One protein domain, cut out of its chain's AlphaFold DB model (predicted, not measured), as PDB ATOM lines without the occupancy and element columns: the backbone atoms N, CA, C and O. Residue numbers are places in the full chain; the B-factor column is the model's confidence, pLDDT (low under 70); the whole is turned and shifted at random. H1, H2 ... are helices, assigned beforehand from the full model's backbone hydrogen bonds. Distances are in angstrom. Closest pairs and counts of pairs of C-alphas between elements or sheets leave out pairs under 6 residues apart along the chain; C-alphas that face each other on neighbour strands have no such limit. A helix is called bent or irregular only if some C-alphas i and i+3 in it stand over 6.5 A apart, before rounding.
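What this domain is: This is residues 4 to 160 of the 807 residues of an uncharacterized protein of Bacteroides sp. 4_1_36 (UniProt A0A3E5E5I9). A long, loose zigzag of helices, in which most of the longer ones fold back beside the one before: H1, H2, H3 and H4 make a row from one end, and H7, H8 and H9 carry the stack on to the other end. H4 lies near the middle and meets H7 side by side, while the short H5 and H6 make the way round from one to the other. Six of the helices, H2, H3, H4, H7, H8 and H9, form a bundle, helices set side by side, drawn out along the long axis with mostly aligned packing. The printed part has 157 residues with nine named helices, H1 to H9 in order along the chain, and no named strand: the class is all helix. It is loose, with a radius of gyration of the C-alphas of 19.0 A, and its outline is a rod of 67 by 29 by 25 A.

How they stand to each other: H1, residues 4 to 20, and H2, residues 24 to 51, touch and form a helical hairpin, at a shallow tilt of 19 degrees and opposite ways; their closest C-alphas, of Ile 7 and Leu 38, are 5.9 A apart. H2 and H3, residues 55 to 69, form a second hairpin, with the closest C-alphas, of Ala 46 and Ala 58, 4.6 A apart. H3 and H4, residues 76 to 87, form a third, at a shallow tilt of 18 degrees; their closest C-alphas, of Ala 59 and Phe 81, are 4.6 A apart. H5, residues 91 to 95, is close to but not clearly touching H4, with C-alphas 86 and 94 at 7.3 A. H6, residues 98 to 107, only just touches H4, through residues 79 to 82 of H4 alone, with 3 pairs of C-alphas within 8 A; the closest, of Ile 82 and Ile 101, are 7.6 A apart. H7, residues 110 to 130, touches H4 and runs the same way at a shallow tilt of 24 degrees; the closest C-alphas, of Leu 83 and Ile 119, are 5.8 A apart. H4 and H7 are the hubs, touching three helices each. H7 and H8, residues 133 to 143, form a hairpin at a shallow tilt of 9 degrees, with the closest C-alphas, of Ala 124 and Ser 136, 4.4 A apart. H8 and H9, residues 148 to 160, form the last hairpin, with C-alphas 133 and 154 closest at 5.8 A. H9 also touches H7, through residues 124 to 128 of H7 alone. H1 and H9 are apart. Every O i to N i+4 pair is within hydrogen-bond range in H1, H3, H4, H5, H6, H8 and H9, against 22 of 24 in H2 and 15 of 17 in H7.

Where its parts are: H1 begins at C-alpha 4, (-24.345, 30.462, -25.910), and is 24.2 A long. H2, the longest helix, measures 37.7 A and has a kink of 43 degrees near residue 33; it is only just irregular, with C-alphas 30 and 33 at 6.9 A. H3 measures 20.5 A and H4 16.0 A, H4 beginning at (-34.385, 15.273, -36.092). H5 and H6 are shorter. H7 measures 28.5 A, has a kink of 37 degrees near residue 117 and is irregular, with C-alphas 111 and 114 at 8.2 A. H8 measures 15.4 A; H9, 18.2 A, ends at C-alpha 160, (-31.579, 15.030, -73.329).

The domain as a whole: The two C-alphas farthest apart, of Glu 20 and Ile 159, are 67.0 A from each other. The printed part has no cut. The link from H3 to H4 is short, the other links are tight, and no link is long. The mean pLDDT of the printed part is 86.9; residues 22, 89 and 90 are under 70.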
ATOM      1  N   GLN A   4     -25.745  30.900 -25.933       82.44
ATOM      2  CA  GLN A   4     -24.345  30.462 -25.910       82.44
ATOM      3  C   GLN A   4     -23.744  30.480 -24.495       82.44
ATOM      4  O   GLN A   4     -23.059  29.539 -24.098       82.44
ATOM      5  N   GLU A   5     -24.036  31.512 -23.700       82.44
ATOM      6  CA  GLU A   5     -23.643  31.566 -22.283       82.44
ATOM      7  C   GLU A   5     -24.270  30.421 -21.479       82.44
ATOM      8  O   GLU A   5     -23.596  29.796 -20.656       82.44
ATOM      9  N   ALA A   6     -25.543  30.110 -21.749       82.12
ATOM     10  CA  ALA A   6     -26.244  29.003 -21.111       82.12
ATOM     11  C   ALA A   6     -25.627  27.647 -21.483       82.12
ATOM     12  O   ALA A   6     -25.394  26.828 -20.596       82.12
ATOM     13  N   ILE A   7     -25.303  27.422 -22.760       86.62
ATOM     14  CA  ILE A   7     -24.606  26.213 -23.226       86.62
ATOM     15  C   ILE A   7     -23.268  26.047 -22.503       86.62
ATOM     16  O   ILE A   7     -23.039  24.998 -21.907       86.62
ATOM     17  N   ASN A   8     -22.438  27.094 -22.456       85.44
ATOM     18  CA  ASN A   8     -21.129  27.046 -21.801       85.44
ATOM     19  C   ASN A   8     -21.240  26.696 -20.304       85.44
ATOM     20  O   ASN A   8     -20.410  25.961 -19.764       85.44
ATOM     21  N   LEU A   9     -22.264  27.209 -19.610       84.06
ATOM     22  CA  LEU A   9     -22.527  26.880 -18.205       84.06
ATOM     23  C   LEU A   9     -23.017  25.437 -18.025       84.06
ATOM     24  O   LEU A   9     -22.557  24.749 -17.112       84.06
ATOM     25  N   LEU A  10     -23.910  24.967 -18.899       85.44
ATOM     26  CA  LEU A  10     -24.432  23.597 -18.880       85.44
ATOM     27  C   LEU A  10     -23.332  22.571 -19.203       85.44
ATOM     28  O   LEU A  10     -23.230  21.559 -18.515       85.44
ATOM     29  N   GLU A  11     -22.458  22.845 -20.172       85.69
ATOM     30  CA  GLU A  11     -21.301  22.000 -20.505       85.69
ATOM     31  C   GLU A  11     -20.274  21.963 -19.365       85.69
ATOM     32  O   GLU A  11     -19.806  20.888 -18.982       85.69
ATOM     33  N   ARG A  12     -19.983  23.110 -18.730       84.62
ATOM     34  CA  ARG A  12     -19.146  23.159 -17.516       84.62
ATOM     35  C   ARG A  12     -19.748  22.348 -16.373       84.62
ATOM     36  O   ARG A  12     -19.003  21.696 -15.642       84.62
ATOM     37  N   TYR A  13     -21.070  22.372 -16.215       83.25
ATOM     38  CA  TYR A  13     -21.758  21.558 -15.218       83.25
ATOM     39  C   TYR A  13     -21.670  20.063 -15.545       83.25
ATOM     40  O   TYR A  13     -21.341  19.274 -14.666       83.25
ATOM     41  N   ILE A  14     -21.885  19.662 -16.803       83.44
ATOM     42  CA  ILE A  14     -21.734  18.264 -17.246       83.44
ATOM     43  C   ILE A  14     -20.316  17.757 -16.954       83.44
ATOM     44  O   ILE A  14     -20.173  16.697 -16.344       83.44
ATOM     45  N   ASN A  15     -19.295  18.545 -17.303       82.25
ATOM     46  CA  ASN A  15     -17.888  18.223 -17.050       82.25
ATOM     47  C   ASN A  15     -17.548  18.169 -15.554       82.25
ATOM     48  O   ASN A  15     -16.671  17.413 -15.143       82.25
ATOM     49  N   ARG A  16     -18.222  18.971 -14.724       81.81
ATOM     50  CA  ARG A  16     -18.071  18.922 -13.265       81.81
ATOM     51  C   ARG A  16     -18.696  17.655 -12.685       81.81
ATOM     52  O   ARG A  16     -18.051  16.979 -11.896       81.81
ATOM     53  N   VAL A  17     -19.899  17.292 -13.131       79.44
ATOM     54  CA  VAL A  17     -20.585  16.062 -12.702       79.44
ATOM     55  C   VAL A  17     -19.790  14.807 -13.078       79.44
ATOM     56  O   VAL A  17     -19.781  13.861 -12.298       79.44
ATOM     57  N   ASP A  18     -19.088  14.800 -14.216       77.88
ATOM     58  CA  ASP A  18     -18.167  13.704 -14.577       77.88
ATOM     59  C   ASP A  18     -16.968  13.562 -13.638       77.88
ATOM     60  O   ASP A  18     -16.445  12.464 -13.476       77.88
ATOM     61  N   LYS A  19     -16.508  14.669 -13.047       80.12
ATOM     62  CA  LYS A  19     -15.351  14.685 -12.144       80.12
ATOM     63  C   LYS A  19     -15.737  14.399 -10.695       80.12
ATOM     64  O   LYS A  19     -14.937  13.839  -9.957       80.12
ATOM     65  N   GLU A  20     -16.941  14.796 -10.287       78.62
ATOM     66  CA  GLU A  20     -17.414  14.686  -8.902       78.62
ATOM     67  C   GLU A  20     -18.044  13.326  -8.564       78.62
ATOM     68  O   GLU A  20     -18.097  12.960  -7.392       78.62
ATOM     69  N   PHE A  21     -18.524  12.564  -9.554       75.69
ATOM     70  CA  PHE A  21     -19.235  11.304  -9.317       75.69
ATOM     71  C   PHE A  21     -18.640  10.157 -10.139       75.69
ATOM     72  O   PHE A  21     -18.495  10.258 -11.353       75.69
ATOM     73  N   THR A  22     -18.351   9.031  -9.483       69.44
ATOM     74  CA  THR A  22     -17.768   7.833 -10.114       69.44
ATOM     75  C   THR A  22     -18.812   6.779 -10.512       69.44
ATOM     76  O   THR A  22     -18.562   5.974 -11.411       69.44
ATOM     77  N   ASP A  23     -20.007   6.791  -9.905       78.12
ATOM     78  CA  ASP A  23     -21.116   5.896 -10.267       78.12
ATOM     79  C   ASP A  23     -21.801   6.360 -11.564       78.12
ATOM     80  O   ASP A  23     -22.493   7.385 -11.612       78.12
ATOM     81  N   LYS A  24     -21.657   5.550 -12.620       75.62
ATOM     82  CA  LYS A  24     -22.205   5.813 -13.959       75.62
ATOM     83  C   LYS A  24     -23.726   6.009 -13.974       75.62
ATOM     84  O   LYS A  24     -24.233   6.767 -14.800       75.62
ATOM     85  N   THR A  25     -24.466   5.365 -13.075       76.50
ATOM     86  CA  THR A  25     -25.933   5.453 -12.992       76.50
ATOM     87  C   THR A  25     -26.362   6.792 -12.397       76.50
ATOM     88  O   THR A  25     -27.275   7.446 -12.913       76.50
ATOM     89  N   ILE A  26     -25.658   7.243 -11.355       76.12
ATOM     90  CA  ILE A  26     -25.887   8.540 -10.702       76.12
ATOM     91  C   ILE A  26     -25.486   9.685 -11.636       76.12
ATOM     92  O   ILE A  26     -26.264  10.629 -11.811       76.12
ATOM     93  N   VAL A  27     -24.329   9.571 -12.298       76.69
ATOM     94  CA  VAL A  27     -23.864  10.519 -13.325       76.69
ATOM     95  C   VAL A  27     -24.905  10.653 -14.438       76.69
ATOM     96  O   VAL A  27     -25.342  11.762 -14.750       76.69
ATOM     97  N   LYS A  28     -25.386   9.530 -14.990       78.12
ATOM     98  CA  LYS A  28     -26.393   9.523 -16.062       78.12
ATOM     99  C   LYS A  28     -27.701  10.194 -15.635       78.12
ATOM    100  O   LYS A  28     -28.249  10.992 -16.394       78.12
ATOM    101  N   LYS A  29     -28.187   9.931 -14.417       78.69
ATOM    102  CA  LYS A  29     -29.435  10.517 -13.899       78.69
ATOM    103  C   LYS A  29     -29.313  12.022 -13.639       78.69
ATOM    104  O   LYS A  29     -30.212  12.771 -14.012       78.69
ATOM    105  N   ARG A  30     -28.196  12.480 -13.056       77.50
ATOM    106  CA  ARG A  30     -27.939  13.912 -12.792       77.50
ATOM    107  C   ARG A  30     -27.740  14.715 -14.072       77.50
ATOM    108  O   ARG A  30     -28.147  15.871 -14.143       77.50
ATOM    109  N   LYS A  31     -27.155  14.092 -15.093       82.69
ATOM    110  CA  LYS A  31     -26.972  14.711 -16.403       82.69
ATOM    111  C   LYS A  31     -28.223  14.702 -17.265       82.69
ATOM    112  O   LYS A  31     -28.339  15.582 -18.101       82.69
ATOM    113  N   ALA A  32     -29.159  13.769 -17.081       80.56
ATOM    114  CA  ALA A  32     -30.295  13.591 -17.991       80.56
ATOM    115  C   ALA A  32     -31.087  14.889 -18.256       80.56
ATOM    116  O   ALA A  32     -31.311  15.249 -19.410       80.56
ATOM    117  N   ASN A  33     -31.453  15.627 -17.203       79.62
ATOM    118  CA  ASN A  33     -32.197  16.887 -17.343       79.62
ATOM    119  C   ASN A  33     -31.331  18.027 -17.901       79.62
ATOM    120  O   ASN A  33     -31.823  18.857 -18.662       79.62
ATOM    121  N   VAL A  34     -30.038  18.042 -17.563       83.94
ATOM    122  CA  VAL A  34     -29.084  19.057 -18.034       83.94
ATOM    123  C   VAL A  34     -28.743  18.855 -19.506       83.94
ATOM    124  O   VAL A  34     -28.746  19.818 -20.257       83.94
ATOM    125  N   ILE A  35     -28.523  17.613 -19.941       85.69
ATOM    126  CA  ILE A  35     -28.332  17.242 -21.347       85.69
ATOM    127  C   ILE A  35     -29.593  17.580 -22.147       85.69
ATOM    128  O   ILE A  35     -29.483  18.124 -23.238       85.69
ATOM    129  N   LYS A  36     -30.791  17.331 -21.602       85.50
ATOM    130  CA  LYS A  36     -32.052  17.696 -22.263       85.50
ATOM    131  C   LYS A  36     -32.175  19.209 -22.482       85.50
ATOM    132  O   LYS A  36     -32.546  19.630 -23.576       85.50
ATOM    133  N   GLU A  37     -31.847  20.021 -21.476       85.94
ATOM    134  CA  GLU A  37     -31.854  21.484 -21.616       85.94
ATOM    135  C   GLU A  37     -30.708  21.975 -22.520       85.94
ATOM    136  O   GLU A  37     -30.921  22.856 -23.346       85.94
ATOM    137  N   LEU A  38     -29.525  21.355 -22.451       88.81
ATOM    138  CA  LEU A  38     -28.394  21.644 -23.339       88.81
ATOM    139  C   LEU A  38     -28.756  21.396 -24.806       88.81
ATOM    140  O   LEU A  38     -28.554  22.274 -25.639       88.81
ATOM    141  N   ILE A  39     -29.341  20.235 -25.114       89.94
ATOM    142  CA  ILE A  39     -29.833  19.888 -26.452       89.94
ATOM    143  C   ILE A  39     -30.850  20.929 -26.921       89.94
ATOM    144  O   ILE A  39     -30.726  21.442 -28.029       89.94
ATOM    145  N   LYS A  40     -31.818  21.304 -26.072       89.50
ATOM    146  CA  LYS A  40     -32.821  22.327 -26.401       89.50
ATOM    147  C   LYS A  40     -32.173  23.665 -26.774       89.50
ATOM    148  O   LYS A  40     -32.572  24.278 -27.760       89.50
ATOM    149  N   ARG A  41     -31.163  24.109 -26.018       88.62
ATOM    150  CA  ARG A  41     -30.427  25.356 -26.291       88.62
ATOM    151  C   ARG A  41     -29.569  25.256 -27.552       88.62
ATOM    152  O   ARG A  41     -29.596  26.184 -28.355       88.62
ATOM    153  N   LYS A  42     -28.879  24.130 -27.774       91.44
ATOM    154  CA  LYS A  42     -28.116  23.880 -29.008       91.44
ATOM    155  C   LYS A  42     -29.022  23.844 -30.240       91.44
ATOM    156  O   LYS A  42     -28.653  24.419 -31.255       91.44
ATOM    157  N   TYR A  43     -30.224  23.264 -30.153       92.44
ATOM    158  CA  TYR A  43     -31.207  23.303 -31.246       92.44
ATOM    159  C   TYR A  43     -31.609  24.733 -31.614       92.44
ATOM    160  O   TYR A  43     -31.759  25.015 -32.799       92.44
ATOM    161  N   LEU A  44     -31.777  25.625 -30.629       90.88
ATOM    162  CA  LEU A  44     -32.099  27.032 -30.885       90.88
ATOM    163  C   LEU A  44     -30.964  27.731 -31.648       90.88
ATOM    164  O   LEU A  44     -31.234  28.333 -32.680       90.88
ATOM    165  N   ILE A  45     -29.707  27.566 -31.219       91.81
ATOM    166  CA  ILE A  45     -28.548  28.149 -31.922       91.81
ATOM    167  C   ILE A  45     -28.352  27.530 -33.308       91.81
ATOM    168  O   ILE A  45     -28.102  28.248 -34.276       91.81
ATOM    169  N   ALA A  46     -28.485  26.206 -33.430       92.38
ATOM    170  CA  ALA A  46     -28.395  25.521 -34.716       92.38
ATOM    171  C   ALA A  46     -29.472  26.031 -35.679       92.38
ATOM    172  O   ALA A  46     -29.192  26.266 -36.850       92.38
ATOM    173  N   ARG A  47     -30.688  26.270 -35.170       90.88
ATOM    174  CA  ARG A  47     -31.798  26.801 -35.959       90.88
ATOM    175  C   ARG A  47     -31.591  28.263 -36.344       90.88
ATOM    176  O   ARG A  47     -31.858  28.605 -37.489       90.88
ATOM    177  N   GLU A  48     -31.115  29.106 -35.432       90.81
ATOM    178  CA  GLU A  48     -30.727  30.493 -35.726       90.81
ATOM    179  C   GLU A  48     -29.639  30.534 -36.810       90.81
ATOM    180  O   GLU A  48     -29.756  31.289 -37.771       90.81
ATOM    181  N   SER A  49     -28.640  29.650 -36.714       91.50
ATOM    182  CA  SER A  49     -27.561  29.520 -37.702       91.50
ATOM    183  C   SER A  49     -28.070  29.013 -39.056       91.50
ATOM    184  O   SER A  49     -27.686  29.552 -40.091       91.50
ATOM    185  N   GLU A  50     -28.971  28.021 -39.068       91.94
ATOM    186  CA  GLU A  50     -29.617  27.520 -40.292       91.94
ATOM    187  C   GLU A  50     -30.453  28.623 -40.963       91.94
ATOM    188  O   GLU A  50     -30.394  28.782 -42.180       91.94
ATOM    189  N   LEU A  51     -31.210  29.410 -40.186       91.56
ATOM    190  CA  LEU A  51     -32.025  30.525 -40.689       91.56
ATOM    191  C   LEU A  51     -31.167  31.687 -41.208       91.56
ATOM    192  O   LEU A  51     -31.538  32.325 -42.190       91.56
ATOM    193  N   ALA A  52     -30.003  31.922 -40.601       91.94
ATOM    194  CA  ALA A  52     -29.004  32.873 -41.080       91.94
ATOM    195  C   ALA A  52     -28.208  32.365 -42.302       91.94
ATOM    196  O   ALA A  52     -27.263  33.021 -42.730       91.94
ATOM    197  N   SER A  53     -28.575  31.207 -42.870       90.00
ATOM    198  CA  SER A  53     -27.886  30.550 -43.994       90.00
ATOM    199  C   SER A  53     -26.430  30.147 -43.714       90.00
ATOM    200  O   SER A  53     -25.670  29.886 -44.642       90.00
ATOM    201  N   ASN A  54     -26.031  30.038 -42.443       92.06
ATOM    202  CA  ASN A  54     -24.725  29.511 -42.047       92.06
ATOM    203  C   ASN A  54     -24.807  27.985 -41.866       92.06
ATOM    204  O   ASN A  54     -24.817  27.458 -40.747       92.06
ATOM    205  N   PHE A  55     -24.928  27.269 -42.987       91.62
ATOM    206  CA  PHE A  55     -25.231  25.837 -42.995       91.62
ATOM    207  C   PHE A  55     -24.096  24.968 -42.459       91.62
ATOM    208  O   PHE A  55     -24.378  23.994 -41.763       91.62
ATOM    209  N   THR A  56     -22.829  25.317 -42.703       90.12
ATOM    210  CA  THR A  56     -21.687  24.570 -42.157       90.12
ATOM    211  C   THR A  56     -21.683  24.601 -40.625       90.12
ATOM    212  O   THR A  56     -21.538  23.562 -39.978       90.12
ATOM    213  N   SER A  57     -21.901  25.781 -40.028       90.06
ATOM    214  CA  SER A  57     -21.977  25.929 -38.571       90.06
ATOM    215  C   SER A  57     -23.199  25.208 -37.998       90.06
ATOM    216  O   SER A  57     -23.064  24.425 -37.057       90.06
ATOM    217  N   ALA A  58     -24.372  25.381 -38.616       92.19
ATOM    218  CA  ALA A  58     -25.590  24.685 -38.211       92.19
ATOM    219  C   ALA A  58     -25.436  23.156 -38.278       92.19
ATOM    220  O   ALA A  58     -25.814  22.463 -37.334       92.19
ATOM    221  N   ALA A  59     -24.835  22.625 -39.348       91.62
ATOM    222  CA  ALA A  59     -24.568  21.199 -39.511       91.62
ATOM    223  C   ALA A  59     -23.686  20.663 -38.375       91.62
ATOM    224  O   ALA A  59     -24.052  19.674 -37.746       91.62
ATOM    225  N   ASN A  60     -22.575  21.330 -38.055       92.19
ATOM    226  CA  ASN A  60     -21.693  20.896 -36.967       92.19
ATOM    227  C   ASN A  60     -22.433  20.850 -35.621       92.19
ATOM    228  O   ASN A  60     -22.337  19.859 -34.898       92.19
ATOM    229  N   ILE A  61     -23.258  21.861 -35.324       92.38
ATOM    230  CA  ILE A  61     -24.054  21.886 -34.089       92.38
ATOM    231  C   ILE A  61     -25.118  20.774 -34.101       92.38
ATOM    232  O   ILE A  61     -25.299  20.090 -33.097       92.38
ATOM    233  N   TYR A  62     -25.800  20.529 -35.226       94.62
ATOM    234  CA  TYR A  62     -26.737  19.406 -35.353       94.62
ATOM    235  C   TYR A  62     -26.051  18.043 -35.205       94.62
ATOM    236  O   TYR A  62     -26.609  17.140 -34.579       94.62
ATOM    237  N   HIS A  63     -24.825  17.894 -35.704       92.00
ATOM    238  CA  HIS A  63     -24.029  16.690 -35.495       92.00
ATOM    239  C   HIS A  63     -23.724  16.480 -34.005       92.00
ATOM    240  O   HIS A  63     -24.006  15.405 -33.474       92.00
ATOM    241  N   GLU A  64     -23.264  17.517 -33.298       92.19
ATOM    242  CA  GLU A  64     -23.057  17.475 -31.842       92.19
ATOM    243  C   GLU A  64     -24.339  17.150 -31.065       92.19
ATOM    244  O   GLU A  64     -24.317  16.411 -30.084       92.19
ATOM    245  N   ILE A  65     -25.488  17.677 -31.493       92.50
ATOM    246  CA  ILE A  65     -26.769  17.333 -30.872       92.50
ATOM    247  C   ILE A  65     -27.067  15.841 -31.059       92.50
ATOM    248  O   ILE A  65     -27.473  15.177 -30.105       92.50
ATOM    249  N   SER A  66     -26.843  15.296 -32.258       90.88
ATOM    250  CA  SER A  66     -27.117  13.884 -32.539       90.88
ATOM    251  C   SER A  66     -26.259  12.936 -31.689       90.88
ATOM    252  O   SER A  66     -26.761  11.915 -31.208       90.88
ATOM    253  N   THR A  67     -24.997  13.296 -31.423       89.69
ATOM    254  CA  THR A  67     -24.106  12.512 -30.555       89.69
ATOM    255  C   THR A  67     -24.532  12.590 -29.089       89.69
ATOM    256  O   THR A  67     -24.482  11.578 -28.390       89.69
ATOM    257  N   LEU A  68     -25.031  13.746 -28.632       87.44
ATOM    258  CA  LEU A  68     -25.591  13.924 -27.286       87.44
ATOM    259  C   LEU A  68     -26.918  13.175 -27.081       87.44
ATOM    260  O   LEU A  68     -27.179  12.675 -25.986       87.44
ATOM    261  N   GLU A  69     -27.762  13.086 -28.111       88.06
ATOM    262  CA  GLU A  69     -29.009  12.312 -28.072       88.06
ATOM    263  C   GLU A  69     -28.749  10.797 -28.012       88.06
ATOM    264  O   GLU A  69     -29.538  10.072 -27.397       88.06
ATOM    265  N   ALA A  70     -27.655  10.329 -28.631       81.69
ATOM    266  CA  ALA A  70     -27.152   8.951 -28.600       81.69
ATOM    267  C   ALA A  70     -28.219   7.870 -28.889       81.69
ATOM    268  O   ALA A  70     -28.227   6.791 -28.283       81.69
ATOM    269  N   LYS A  71     -29.156   8.151 -29.805       84.25
ATOM    270  CA  LYS A  71     -30.228   7.216 -30.184       84.25
ATOM    271  C   LYS A  71     -29.798   6.306 -31.333       84.25
ATOM    272  O   LYS A  71     -29.100   6.726 -32.245       84.25
ATOM    273  N   LYS A  72     -30.282   5.055 -31.317       82.19
ATOM    274  CA  LYS A  72     -30.060   4.082 -32.407       82.19
ATOM    275  C   LYS A  72     -30.858   4.398 -33.681       82.19
ATOM    276  O   LYS A  72     -30.466   3.975 -34.760       82.19
ATOM    277  N   ILE A  73     -31.987   5.091 -33.539       86.38
ATOM    278  CA  ILE A  73     -32.849   5.515 -34.650       86.38
ATOM    279  C   ILE A  73     -32.489   6.966 -34.997       86.38
ATOM    280  O   ILE A  73     -32.346   7.759 -34.058       86.38
ATOM    281  N   PRO A  74     -32.370   7.330 -36.290       90.31
ATOM    282  CA  PRO A  74     -32.063   8.698 -36.689       90.31
ATOM    283  C   PRO A  74     -33.048   9.707 -36.097       90.31
ATOM    284  O   PRO A  74     -34.269   9.534 -36.163       90.31
ATOM    285  N   THR A  75     -32.504  10.761 -35.497       91.69
ATOM    286  CA  THR A  75     -33.269  11.836 -34.863       91.69
ATOM    287  C   THR A  75     -33.427  13.032 -35.793       91.69
ATOM    288  O   THR A  75     -32.790  13.110 -36.845       91.69
ATOM    289  N   LEU A  76     -34.242  14.006 -35.378       91.00
ATOM    290  CA  LEU A  76     -34.385  15.273 -36.092       91.00
ATOM    291  C   LEU A  76     -33.033  15.967 -36.322       91.00
ATOM    292  O   LEU A  76     -32.824  16.526 -37.393       91.00
ATOM    293  N   ALA A  77     -32.102  15.892 -35.366       91.44
ATOM    294  CA  ALA A  77     -30.760  16.454 -35.501       91.44
ATOM    295  C   ALA A  77     -29.976  15.800 -36.645       91.44
ATOM    296  O   ALA A  77     -29.346  16.507 -37.423       91.44
ATOM    297  N   VAL A  78     -30.067  14.475 -36.804       91.94
ATOM    298  CA  VAL A  78     -29.419  13.757 -37.916       91.94
ATOM    299  C   VAL A  78     -30.008  14.191 -39.262       91.94
ATOM    300  O   VAL A  78     -29.265  14.460 -40.204       91.94
ATOM    301  N   LEU A  79     -31.335  14.322 -39.354       93.25
ATOM    302  CA  LEU A  79     -31.993  14.793 -40.578       93.25
ATOM    303  C   LEU A  79     -31.636  16.255 -40.886       93.25
ATOM    304  O   LEU A  79     -31.331  16.592 -42.026       93.25
ATOM    305  N   ARG A  80     -31.613  17.124 -39.871       93.19
ATOM    306  CA  ARG A  80     -31.235  18.538 -40.011       93.19
ATOM    307  C   ARG A  80     -29.760  18.716 -40.363       93.19
ATOM    308  O   ARG A  80     -29.450  19.600 -41.156       93.19
ATOM    309  N   PHE A  81     -28.875  17.855 -39.860       91.88
ATOM    310  CA  PHE A  81     -27.478  17.781 -40.286       91.88
ATOM    311  C   PHE A  81     -27.375  17.504 -41.793       91.88
ATOM    312  O   PHE A  81     -26.737  18.276 -42.509       91.88
ATOM    313  N   ILE A  82     -28.066  16.467 -42.285       90.81
ATOM    314  CA  ILE A  82     -28.094  16.126 -43.717       90.81
ATOM    315  C   ILE A  82     -28.704  17.268 -44.542       90.81
ATOM    316  O   ILE A  82     -28.141  17.651 -45.562       90.81
ATOM    317  N   LEU A  83     -29.809  17.867 -44.088       91.69
ATOM    318  CA  LEU A  83     -30.431  19.019 -44.753       91.69
ATOM    319  C   LEU A  83     -29.487  20.209 -44.869       91.69
ATOM    320  O   LEU A  83     -29.425  20.827 -45.927       91.69
ATOM    321  N   CYS A  84     -28.765  20.544 -43.799       91.31
ATOM    322  CA  CYS A  84     -27.793  21.630 -43.833       91.31
ATOM    323  C   CYS A  84     -26.681  21.315 -44.834       91.31
ATOM    324  O   CYS A  84     -26.367  22.167 -45.654       91.31
ATOM    325  N   LYS A  85     -26.171  20.077 -44.861       88.94
ATOM    326  CA  LYS A  85     -25.192  19.648 -45.872       88.94
ATOM    327  C   LYS A  85     -25.728  19.763 -47.304       88.94
ATOM    328  O   LYS A  85     -25.038  20.311 -48.156       88.94
ATOM    329  N   LEU A  86     -26.973  19.349 -47.554       89.00
ATOM    330  CA  LEU A  86     -27.650  19.503 -48.852       89.00
ATOM    331  C   LEU A  86     -27.874  20.971 -49.249       89.00
ATOM    332  O   LEU A  86     -27.888  21.288 -50.434       89.00
ATOM    333  N   LYS A  87     -28.070  21.872 -48.280       89.06
ATOM    334  CA  LYS A  87     -28.233  23.319 -48.508       89.06
ATOM    335  C   LYS A  87     -26.906  24.049 -48.726       89.06
ATOM    336  O   LYS A  87     -26.901  25.065 -49.408       89.06
ATOM    337  N   ASP A  88     -25.811  23.523 -48.182       84.62
ATOM    338  CA  ASP A  88     -24.448  24.064 -48.308       84.62
ATOM    339  C   ASP A  88     -23.804  23.760 -49.681       84.62
ATOM    340  O   ASP A  88     -22.658  24.121 -49.923       84.62
ATOM    341  N   TYR A  89     -24.526  23.072 -50.581       69.88
ATOM    342  CA  TYR A  89     -24.098  22.692 -51.939       69.88
ATOM    343  C   TYR A  89     -22.751  21.940 -52.017       69.88
ATOM    344  O   TYR A  89     -22.089  21.944 -53.057       69.88
ATOM    345  N   GLN A  90     -22.355  21.233 -50.949       68.25
ATOM    346  CA  GLN A  90     -21.185  20.339 -50.925       68.25
ATOM    347  C   GLN A  90     -21.480  19.016 -51.662       68.25
ATOM    348  O   GLN A  90     -21.490  17.936 -51.073       68.25
ATOM    349  N   ASN A  91     -21.781  19.103 -52.960       71.31
ATOM    350  CA  ASN A  91     -22.366  18.008 -53.739       71.31
ATOM    351  C   ASN A  91     -21.487  16.742 -53.788       71.31
ATOM    352  O   ASN A  91     -22.022  15.638 -53.735       71.31
ATOM    353  N   SER A  92     -20.156  16.872 -53.835       70.19
ATOM    354  CA  SER A  92     -19.226  15.730 -53.900       70.19
ATOM    355  C   SER A  92     -19.259  14.856 -52.642       70.19
ATOM    356  O   SER A  92     -19.330  13.632 -52.741       70.19
ATOM    357  N   ASP A  93     -19.280  15.468 -51.455       74.25
ATOM    358  CA  ASP A  93     -19.331  14.740 -50.180       74.25
ATOM    359  C   ASP A  93     -20.666  14.011 -49.995       74.25
ATOM    360  O   ASP A  93     -20.720  12.927 -49.416       74.25
ATOM    361  N   ILE A  94     -21.749  14.586 -50.518       80.62
ATOM    362  CA  ILE A  94     -23.101  14.023 -50.457       80.62
ATOM    363  C   ILE A  94     -23.217  12.797 -51.369       80.62
ATOM    364  O   ILE A  94     -23.756  11.771 -50.950       80.62
ATOM    365  N   LEU A  95     -22.666  12.873 -52.585       81.12
ATOM    366  CA  LEU A  95     -22.667  11.766 -53.546       81.12
ATOM    367  C   LEU A  95     -21.803  10.577 -53.081       81.12
ATOM    368  O   LEU A  95     -22.147   9.433 -53.365       81.12
ATOM    369  N   ASN A  96     -20.748  10.814 -52.297       84.69
ATOM    370  CA  ASN A  96     -19.935   9.744 -51.697       84.69
ATOM    371  C   ASN A  96     -20.645   8.993 -50.551       84.69
ATOM    372  O   ASN A  96     -20.197   7.925 -50.143       84.69
ATOM    373  N   HIS A  97     -21.755   9.527 -50.028       85.88
ATOM    374  CA  HIS A  97     -22.496   8.951 -48.900       85.88
ATOM    375  C   HIS A  97     -23.971   8.658 -49.237       85.88
ATOM    376  O   HIS A  97     -24.811   8.616 -48.331       85.88
ATOM    377  N   LYS A  98     -24.294   8.427 -50.522       87.25
ATOM    378  CA  LYS A  98     -25.658   8.151 -51.025       87.25
ATOM    379  C   LYS A  98     -26.394   7.097 -50.188       87.25
ATOM    380  O   LYS A  98     -27.485   7.366 -49.684       87.25
ATOM    381  N   ASP A  99     -25.765   5.945 -49.958       87.44
ATOM    382  CA  ASP A  99     -26.368   4.825 -49.217       87.44
ATOM    383  C   ASP A  99     -26.714   5.186 -47.771       87.44
ATOM    384  O   ASP A  99     -27.747   4.772 -47.235       87.44
ATOM    385  N   ASN A 100     -25.877   6.007 -47.131       87.50
ATOM    386  CA  ASN A 100     -26.119   6.469 -45.769       87.50
ATOM    387  C   ASN A 100     -27.320   7.415 -45.714       87.50
ATOM    388  O   ASN A 100     -28.135   7.295 -44.800       87.50
ATOM    389  N   ILE A 101     -27.470   8.309 -46.694       89.88
ATOM    390  CA  ILE A 101     -28.617   9.225 -46.786       89.88
ATOM    391  C   ILE A 101     -29.911   8.427 -46.988       89.88
ATOM    392  O   ILE A 101     -30.870   8.615 -46.234       89.88
ATOM    393  N   TYR A 102     -29.916   7.467 -47.918       87.62
ATOM    394  CA  TYR A 102     -31.032   6.538 -48.128       87.62
ATOM    395  C   TYR A 102     -31.396   5.762 -46.853       87.62
ATOM    396  O   TYR A 102     -32.551   5.739 -46.425       87.62
ATOM    397  N   SER A 103     -30.398   5.160 -46.204       89.62
ATOM    398  CA  SER A 103     -30.551   4.391 -44.963       89.62
ATOM    399  C   SER A 103     -31.123   5.243 -43.827       89.62
ATOM    400  O   SER A 103     -32.016   4.794 -43.103       89.62
ATOM    401  N   VAL A 104     -30.658   6.489 -43.686       90.19
ATOM    402  CA  VAL A 104     -31.164   7.436 -42.684       90.19
ATOM    403  C   VAL A 104     -32.621   7.806 -42.961       90.19
ATOM    404  O   VAL A 104     -33.424   7.762 -42.030       90.19
ATOM    405  N   MET A 105     -32.991   8.104 -44.211       91.69
ATOM    406  CA  MET A 105     -34.380   8.421 -44.570       91.69
ATOM    407  C   MET A 105     -35.331   7.242 -44.313       91.69
ATOM    408  O   MET A 105     -36.397   7.451 -43.735       91.69
ATOM    409  N   ARG A 106     -34.941   6.002 -44.656       90.62
ATOM    410  CA  ARG A 106     -35.755   4.797 -44.386       90.62
ATOM    411  C   ARG A 106     -35.931   4.519 -42.893       90.62
ATOM    412  O   ARG A 106     -37.013   4.133 -42.466       90.62
ATOM    413  N   LYS A 107     -34.872   4.691 -42.093       90.69
ATOM    414  CA  LYS A 107     -34.877   4.360 -40.654       90.69
ATOM    415  C   LYS A 107     -35.483   5.453 -39.772       90.69
ATOM    416  O   LYS A 107     -35.866   5.159 -38.642       90.69
ATOM    417  N   ALA A 108     -35.521   6.704 -40.228       89.56
ATOM    418  CA  ALA A 108     -36.067   7.817 -39.456       89.56
ATOM    419  C   ALA A 108     -37.589   7.702 -39.262       89.56
ATOM    420  O   ALA A 108     -38.321   7.338 -40.184       89.56
ATOM    421  N   SER A 109     -38.058   8.080 -38.066       87.81
ATOM    422  CA  SER A 109     -39.484   8.089 -37.702       87.81
ATOM    423  C   SER A 109     -40.327   8.971 -38.631       87.81
ATOM    424  O   SER A 109     -39.908  10.067 -39.006       87.81
ATOM    425  N   ASP A 110     -41.565   8.549 -38.897       85.62
ATOM    426  CA  ASP A 110     -42.546   9.310 -39.686       85.62
ATOM    427  C   ASP A 110     -43.038  10.593 -38.994       85.62
ATOM    428  O   ASP A 110     -43.657  11.460 -39.604       85.62
ATOM    429  N   THR A 111     -42.693  10.795 -37.723       88.38
ATOM    430  CA  THR A 111     -42.876  12.107 -37.081       88.38
ATOM    431  C   THR A 111     -42.039  13.220 -37.730       88.38
ATOM    432  O   THR A 111     -42.376  14.390 -37.571       88.38
ATOM    433  N   PHE A 112     -40.998  12.878 -38.502       90.19
ATOM    434  CA  PHE A 112     -40.129  13.821 -39.223       90.19
ATOM    435  C   PHE A 112     -40.360  13.805 -40.742       90.19
ATOM    436  O   PHE A 112     -39.434  14.017 -41.528       90.19
ATOM    437  N   MET A 113     -41.586  13.505 -41.189       86.88
ATOM    438  CA  MET A 113     -41.882  13.393 -42.623       86.88
ATOM    439  C   MET A 113     -41.586  14.672 -43.409       86.88
ATOM    440  O   MET A 113     -41.166  14.583 -44.559       86.88
ATOM    441  N   THR A 114     -41.746  15.850 -42.806       89.19
ATOM    442  CA  THR A 114     -41.425  17.127 -43.459       89.19
ATOM    443  C   THR A 114     -39.942  17.207 -43.823       89.19
ATOM    444  O   THR A 114     -39.602  17.528 -44.959       89.19
ATOM    445  N   GLU A 115     -39.050  16.862 -42.893       91.69
ATOM    446  CA  GLU A 115     -37.609  16.826 -43.134       91.69
ATOM    447  C   GLU A 115     -37.218  15.723 -44.116       91.69
ATOM    448  O   GLU A 115     -36.408  15.976 -45.003       91.69
ATOM    449  N   LYS A 116     -37.812  14.525 -44.006       92.69
ATOM    450  CA  LYS A 116     -37.574  13.420 -44.955       92.69
ATOM    451  C   LYS A 116     -37.902  13.847 -46.390       92.69
ATOM    452  O   LYS A 116     -37.109  13.596 -47.291       92.69
ATOM    453  N   LYS A 117     -39.025  14.545 -46.589       92.19
ATOM    454  CA  LYS A 117     -39.438  15.078 -47.895       92.19
ATOM    455  C   LYS A 117     -38.486  16.161 -48.423       92.19
ATOM    456  O   LYS A 117     -38.120  16.106 -49.591       92.19
ATOM    457  N   ASP A 118     -38.040  17.103 -47.589       91.81
ATOM    458  CA  ASP A 118     -37.077  18.152 -47.998       91.81
ATOM    459  C   ASP A 118     -35.703  17.548 -48.366       91.81
ATOM    460  O   ASP A 118     -35.107  17.921 -49.379       91.81
ATOM    461  N   ILE A 119     -35.232  16.542 -47.614       93.00
ATOM    462  CA  ILE A 119     -34.013  15.782 -47.950       93.00
ATOM    463  C   ILE A 119     -34.189  15.081 -49.291       93.00
ATOM    464  O   ILE A 119     -33.355  15.268 -50.173       93.00
ATOM    465  N   ALA A 120     -35.265  14.306 -49.456       92.75
ATOM    466  CA  ALA A 120     -35.528  13.552 -50.675       92.75
ATOM    467  C   ALA A 120     -35.581  14.463 -51.910       92.75
ATOM    468  O   ALA A 120     -34.963  14.145 -52.922       92.75
ATOM    469  N   TYR A 121     -36.232  15.627 -51.811       92.88
ATOM    470  CA  TYR A 121     -36.344  16.584 -52.916       92.88
ATOM    471  C   TYR A 121     -34.968  17.114 -53.336       92.88
ATOM    472  O   TYR A 121     -34.596  17.069 -54.508       92.88
ATOM    473  N   ARG A 122     -34.177  17.596 -52.369       91.50
ATOM    474  CA  ARG A 122     -32.844  18.164 -52.628       91.50
ATOM    475  C   ARG A 122     -31.851  17.110 -53.095       91.50
ATOM    476  O   ARG A 122     -31.024  17.392 -53.955       91.50
ATOM    477  N   PHE A 123     -31.932  15.914 -52.528       92.00
ATOM    478  CA  PHE A 123     -31.058  14.807 -52.877       92.00
ATOM    479  C   PHE A 123     -31.355  14.281 -54.285       92.00
ATOM    480  O   PHE A 123     -30.423  14.156 -55.074       92.00
ATOM    481  N   ALA A 124     -32.631  14.097 -54.644       91.06
ATOM    482  CA  ALA A 124     -33.038  13.776 -56.013       91.06
ATOM    483  C   ALA A 124     -32.577  14.851 -57.010       91.06
ATOM    484  O   ALA A 124     -32.006  14.533 -58.047       91.06
ATOM    485  N   LEU A 125     -32.722  16.139 -56.673       90.00
ATOM    486  CA  LEU A 125     -32.232  17.231 -57.522       90.00
ATOM    487  C   LEU A 125     -30.707  17.181 -57.737       90.00
ATOM    488  O   LEU A 125     -30.236  17.495 -58.829       90.00
ATOM    489  N   ILE A 126     -29.929  16.815 -56.715       89.38
ATOM    490  CA  ILE A 126     -28.471  16.663 -56.833       89.38
ATOM    491  C   ILE A 126     -28.116  15.448 -57.698       89.38
ATOM    492  O   ILE A 126     -27.256  15.587 -58.563       89.38
ATOM    493  N   LEU A 127     -28.797  14.311 -57.516       88.38
ATOM    494  CA  LEU A 127     -28.621  13.105 -58.338       88.38
ATOM    495  C   LEU A 127     -28.946  13.375 -59.814       88.38
ATOM    496  O   LEU A 127     -28.175  13.035 -60.706       88.38
ATOM    497  N   LEU A 128     -30.040  14.091 -60.082       87.06
ATOM    498  CA  LEU A 128     -30.391  14.504 -61.437       87.06
ATOM    499  C   LEU A 128     -29.315  15.413 -62.053       87.06
ATOM    500  O   LEU A 128     -28.950  15.241 -63.212       87.06
ATOM    501  N   LYS A 129     -28.767  16.359 -61.276       84.81
ATOM    502  CA  LYS A 129     -27.672  17.236 -61.727       84.81
ATOM    503  C   LYS A 129     -26.350  16.498 -61.947       84.81
ATOM    504  O   LYS A 129     -25.550  16.976 -62.745       84.81
ATOM    505  N   SER A 130     -26.104  15.381 -61.259       84.88
ATOM    506  CA  SER A 130     -24.925  14.535 -61.492       84.88
ATOM    507  C   SER A 130     -25.095  13.563 -62.662       84.88
ATOM    508  O   SER A 130     -24.118  12.925 -63.040       84.88
ATOM    509  N   GLY A 131     -26.290  13.478 -63.259       82.06
ATOM    510  CA  GLY A 131     -26.600  12.555 -64.355       82.06
ATOM    511  C   GLY A 131     -27.130  11.188 -63.903       82.06
ATOM    512  O   GLY A 131     -27.416  10.345 -64.751       82.06
ATOM    513  N   ASP A 132     -27.323  10.987 -62.597       86.12
ATOM    514  CA  ASP A 132     -27.836   9.755 -61.981       86.12
ATOM    515  C   ASP A 132     -29.379   9.758 -61.992       86.12
ATOM    516  O   ASP A 132     -30.052   9.898 -60.962       86.12
ATOM    517  N   ILE A 133     -29.956   9.710 -63.197       86.94
ATOM    518  CA  ILE A 133     -31.403   9.874 -63.416       86.94
ATOM    519  C   ILE A 133     -32.195   8.718 -62.784       86.94
ATOM    520  O   ILE A 133     -33.224   8.964 -62.148       86.94
ATOM    521  N   ASP A 134     -31.696   7.484 -62.902       87.38
ATOM    522  CA  ASP A 134     -32.330   6.283 -62.343       87.38
ATOM    523  C   ASP A 134     -32.401   6.356 -60.811       87.38
ATOM    524  O   ASP A 134     -33.467   6.167 -60.212       87.38
ATOM    525  N   GLU A 135     -31.294   6.707 -60.148       88.00
ATOM    526  CA  GLU A 135     -31.272   6.885 -58.698       88.00
ATOM    527  C   GLU A 135     -32.150   8.055 -58.251       88.00
ATOM    528  O   GLU A 135     -32.835   7.937 -57.234       88.00
ATOM    529  N   SER A 136     -32.166   9.167 -58.994       89.62
ATOM    530  CA  SER A 136     -33.065  10.294 -58.719       89.62
ATOM    531  C   SER A 136     -34.533   9.852 -58.749       89.62
ATOM    532  O   SER A 136     -35.287  10.123 -57.810       89.62
ATOM    533  N   LEU A 137     -34.940   9.100 -59.776       88.62
ATOM    534  CA  LEU A 137     -36.297   8.561 -59.879       88.62
ATOM    535  C   LEU A 137     -36.629   7.557 -58.780       88.62
ATOM    536  O   LEU A 137     -37.770   7.541 -58.313       88.62
ATOM    537  N   SER A 138     -35.659   6.760 -58.337       90.62
ATOM    538  CA  SER A 138     -35.823   5.852 -57.200       90.62
ATOM    539  C   SER A 138     -36.117   6.621 -55.903       90.62
ATOM    540  O   SER A 138     -37.129   6.344 -55.252       90.62
ATOM    541  N   VAL A 139     -35.337   7.674 -55.583       90.88
ATOM    542  CA  VAL A 139     -35.616   8.567 -54.433       90.88
ATOM    543  C   VAL A 139     -37.023   9.153 -54.535       90.88
ATOM    544  O   VAL A 139     -37.783   9.131 -53.565       90.88
ATOM    545  N   LEU A 140     -37.368   9.703 -55.703       91.19
ATOM    546  CA  LEU A 140     -38.657  10.358 -55.920       91.19
ATOM    547  C   LEU A 140     -39.810   9.366 -55.782       91.19
ATOM    548  O   LEU A 140     -40.804   9.669 -55.137       91.19
ATOM    549  N   SER A 141     -39.688   8.169 -56.345       90.06
ATOM    550  CA  SER A 141     -40.747   7.160 -56.295       90.06
ATOM    551  C   SER A 141     -40.977   6.634 -54.881       90.06
ATOM    552  O   SER A 141     -42.123   6.416 -54.499       90.06
ATOM    553  N   GLU A 142     -39.912   6.478 -54.092       91.50
ATOM    554  CA  GLU A 142     -40.000   5.944 -52.732       91.50
ATOM    555  C   GLU A 142     -40.441   6.992 -51.695       91.50
ATOM    556  O   GLU A 142     -41.302   6.713 -50.862       91.50
ATOM    557  N   PHE A 143     -39.874   8.204 -51.726       90.56
ATOM    558  CA  PHE A 143     -40.059   9.198 -50.655       90.56
ATOM    559  C   PHE A 143     -40.939  10.392 -51.047       90.56
ATOM    560  O   PHE A 143     -41.463  11.084 -50.167       90.56
ATOM    561  N   LEU A 144     -41.113  10.649 -52.348       91.19
ATOM    562  CA  LEU A 144     -41.877  11.776 -52.896       91.19
ATOM    563  C   LEU A 144     -42.761  11.355 -54.088       91.19
ATOM    564  O   LEU A 144     -42.660  11.942 -55.169       91.19
ATOM    565  N   PRO A 145     -43.647  10.352 -53.938       87.62
ATOM    566  CA  PRO A 145     -44.400   9.809 -55.069       87.62
ATOM    567  C   PRO A 145     -45.296  10.853 -55.756       87.62
ATOM    568  O   PRO A 145     -45.483  10.782 -56.969       87.62
ATOM    569  N   GLU A 146     -45.771  11.846 -55.003       88.44
ATOM    570  CA  GLU A 146     -46.610  12.954 -55.484       88.44
ATOM    571  C   GLU A 146     -45.830  14.043 -56.249       88.44
ATOM    572  O   GLU A 146     -46.430  14.919 -56.870       88.44
ATOM    573  N   GLU A 147     -44.494  14.042 -56.188       90.75
ATOM    574  CA  GLU A 147     -43.667  15.071 -56.822       90.75
ATOM    575  C   GLU A 147     -43.593  14.843 -58.335       90.75
ATOM    576  O   GLU A 147     -42.879  13.967 -58.821       90.75
ATOM    577  N   THR A 148     -44.340  15.642 -59.092       87.88
ATOM    578  CA  THR A 148     -44.465  15.495 -60.549       87.88
ATOM    579  C   THR A 148     -43.450  16.327 -61.328       87.88
ATOM    580  O   THR A 148     -43.028  15.901 -62.403       87.88
ATOM    581  N   TYR A 149     -43.002  17.475 -60.805       87.50
ATOM    582  CA  TYR A 149     -42.094  18.363 -61.538       87.50
ATOM    583  C   TYR A 149     -40.694  17.765 -61.654       87.50
ATOM    584  O   TYR A 149     -40.148  17.718 -62.756       87.50
ATOM    585  N   LEU A 150     -40.121  17.263 -60.554       86.81
ATOM    586  CA  LEU A 150     -38.809  16.602 -60.610       86.81
ATOM    587  C   LEU A 150     -38.842  15.290 -61.403       86.81
ATOM    588  O   LEU A 150     -37.882  14.999 -62.110       86.81
ATOM    589  N   LYS A 151     -39.940  14.523 -61.345       87.44
ATOM    590  CA  LYS A 151     -40.101  13.319 -62.179       87.44
ATOM    591  C   LYS A 151     -40.112  13.672 -63.667       87.44
ATOM    592  O   LYS A 151     -39.354  13.084 -64.430       87.44
ATOM    593  N   LYS A 152     -40.858  14.711 -64.054       87.69
ATOM    594  CA  LYS A 152     -40.841  15.248 -65.422       87.69
ATOM    595  C   LYS A 152     -39.459  15.779 -65.825       87.69
ATOM    596  O   LYS A 152     -39.051  15.618 -66.969       87.69
ATOM    597  N   ALA A 153     -38.714  16.383 -64.898       86.38
ATOM    598  CA  ALA A 153     -37.335  16.800 -65.148       86.38
ATOM    599  C   ALA A 153     -36.391  15.599 -65.365       86.38
ATOM    600  O   ALA A 153     -35.493  15.679 -66.199       86.38
ATOM    601  N   CYS A 154     -36.612  14.474 -64.676       86.62
ATOM    602  CA  CYS A 154     -35.888  13.222 -64.929       86.62
ATOM    603  C   CYS A 154     -36.222  12.644 -66.315       86.62
ATOM    604  O   CYS A 154     -35.313  12.274 -67.052       86.62
ATOM    605  N   GLU A 155     -37.500  12.643 -66.716       84.25
ATOM    606  CA  GLU A 155     -37.931  12.256 -68.073       84.25
ATOM    607  C   GLU A 155     -37.268  13.123 -69.155       84.25
ATOM    608  O   GLU A 155     -36.726  12.608 -70.132       84.25
ATOM    609  N   GLN A 156     -37.235  14.445 -68.953       85.69
ATOM    610  CA  GLN A 156     -36.507  15.373 -69.825       85.69
ATOM    611  C   GLN A 156     -34.999  15.096 -69.835       85.69
ATOM    612  O   GLN A 156     -34.367  15.237 -70.879       85.69
ATOM    613  N   GLY A 157     -34.430  14.667 -68.706       84.69
ATOM    614  CA  GLY A 157     -33.044  14.218 -68.610       84.69
ATOM    615  C   GLY A 157     -32.753  13.005 -69.499       84.69
ATOM    616  O   GLY A 157     -31.753  13.017 -70.216       84.69
ATOM    617  N   TYR A 158     -33.629  11.990 -69.523       84.06
ATOM    618  CA  TYR A 158     -33.468  10.850 -70.439       84.06
ATOM    619  C   TYR A 158     -33.569  11.277 -71.899       84.06
ATOM    620  O   TYR A 158     -32.766  10.835 -72.715       84.06
ATOM    621  N   ILE A 159     -34.517  12.163 -72.224       86.62
ATOM    622  CA  ILE A 159     -34.654  12.720 -73.576       86.62
ATOM    623  C   ILE A 159     -33.384  13.483 -73.970       86.62
ATOM    624  O   ILE A 159     -32.884  13.295 -75.074       86.62
ATOM    625  N   ALA A 160     -32.819  14.298 -73.075       86.44
ATOM    626  CA  ALA A 160     -31.579  15.030 -73.329       86.44
ATOM    627  C   ALA A 160     -30.380  14.091 -73.539       86.44
ATOM    628  O   ALA A 160     -29.589  14.305 -74.459       86.44
TER     629      ALA A 160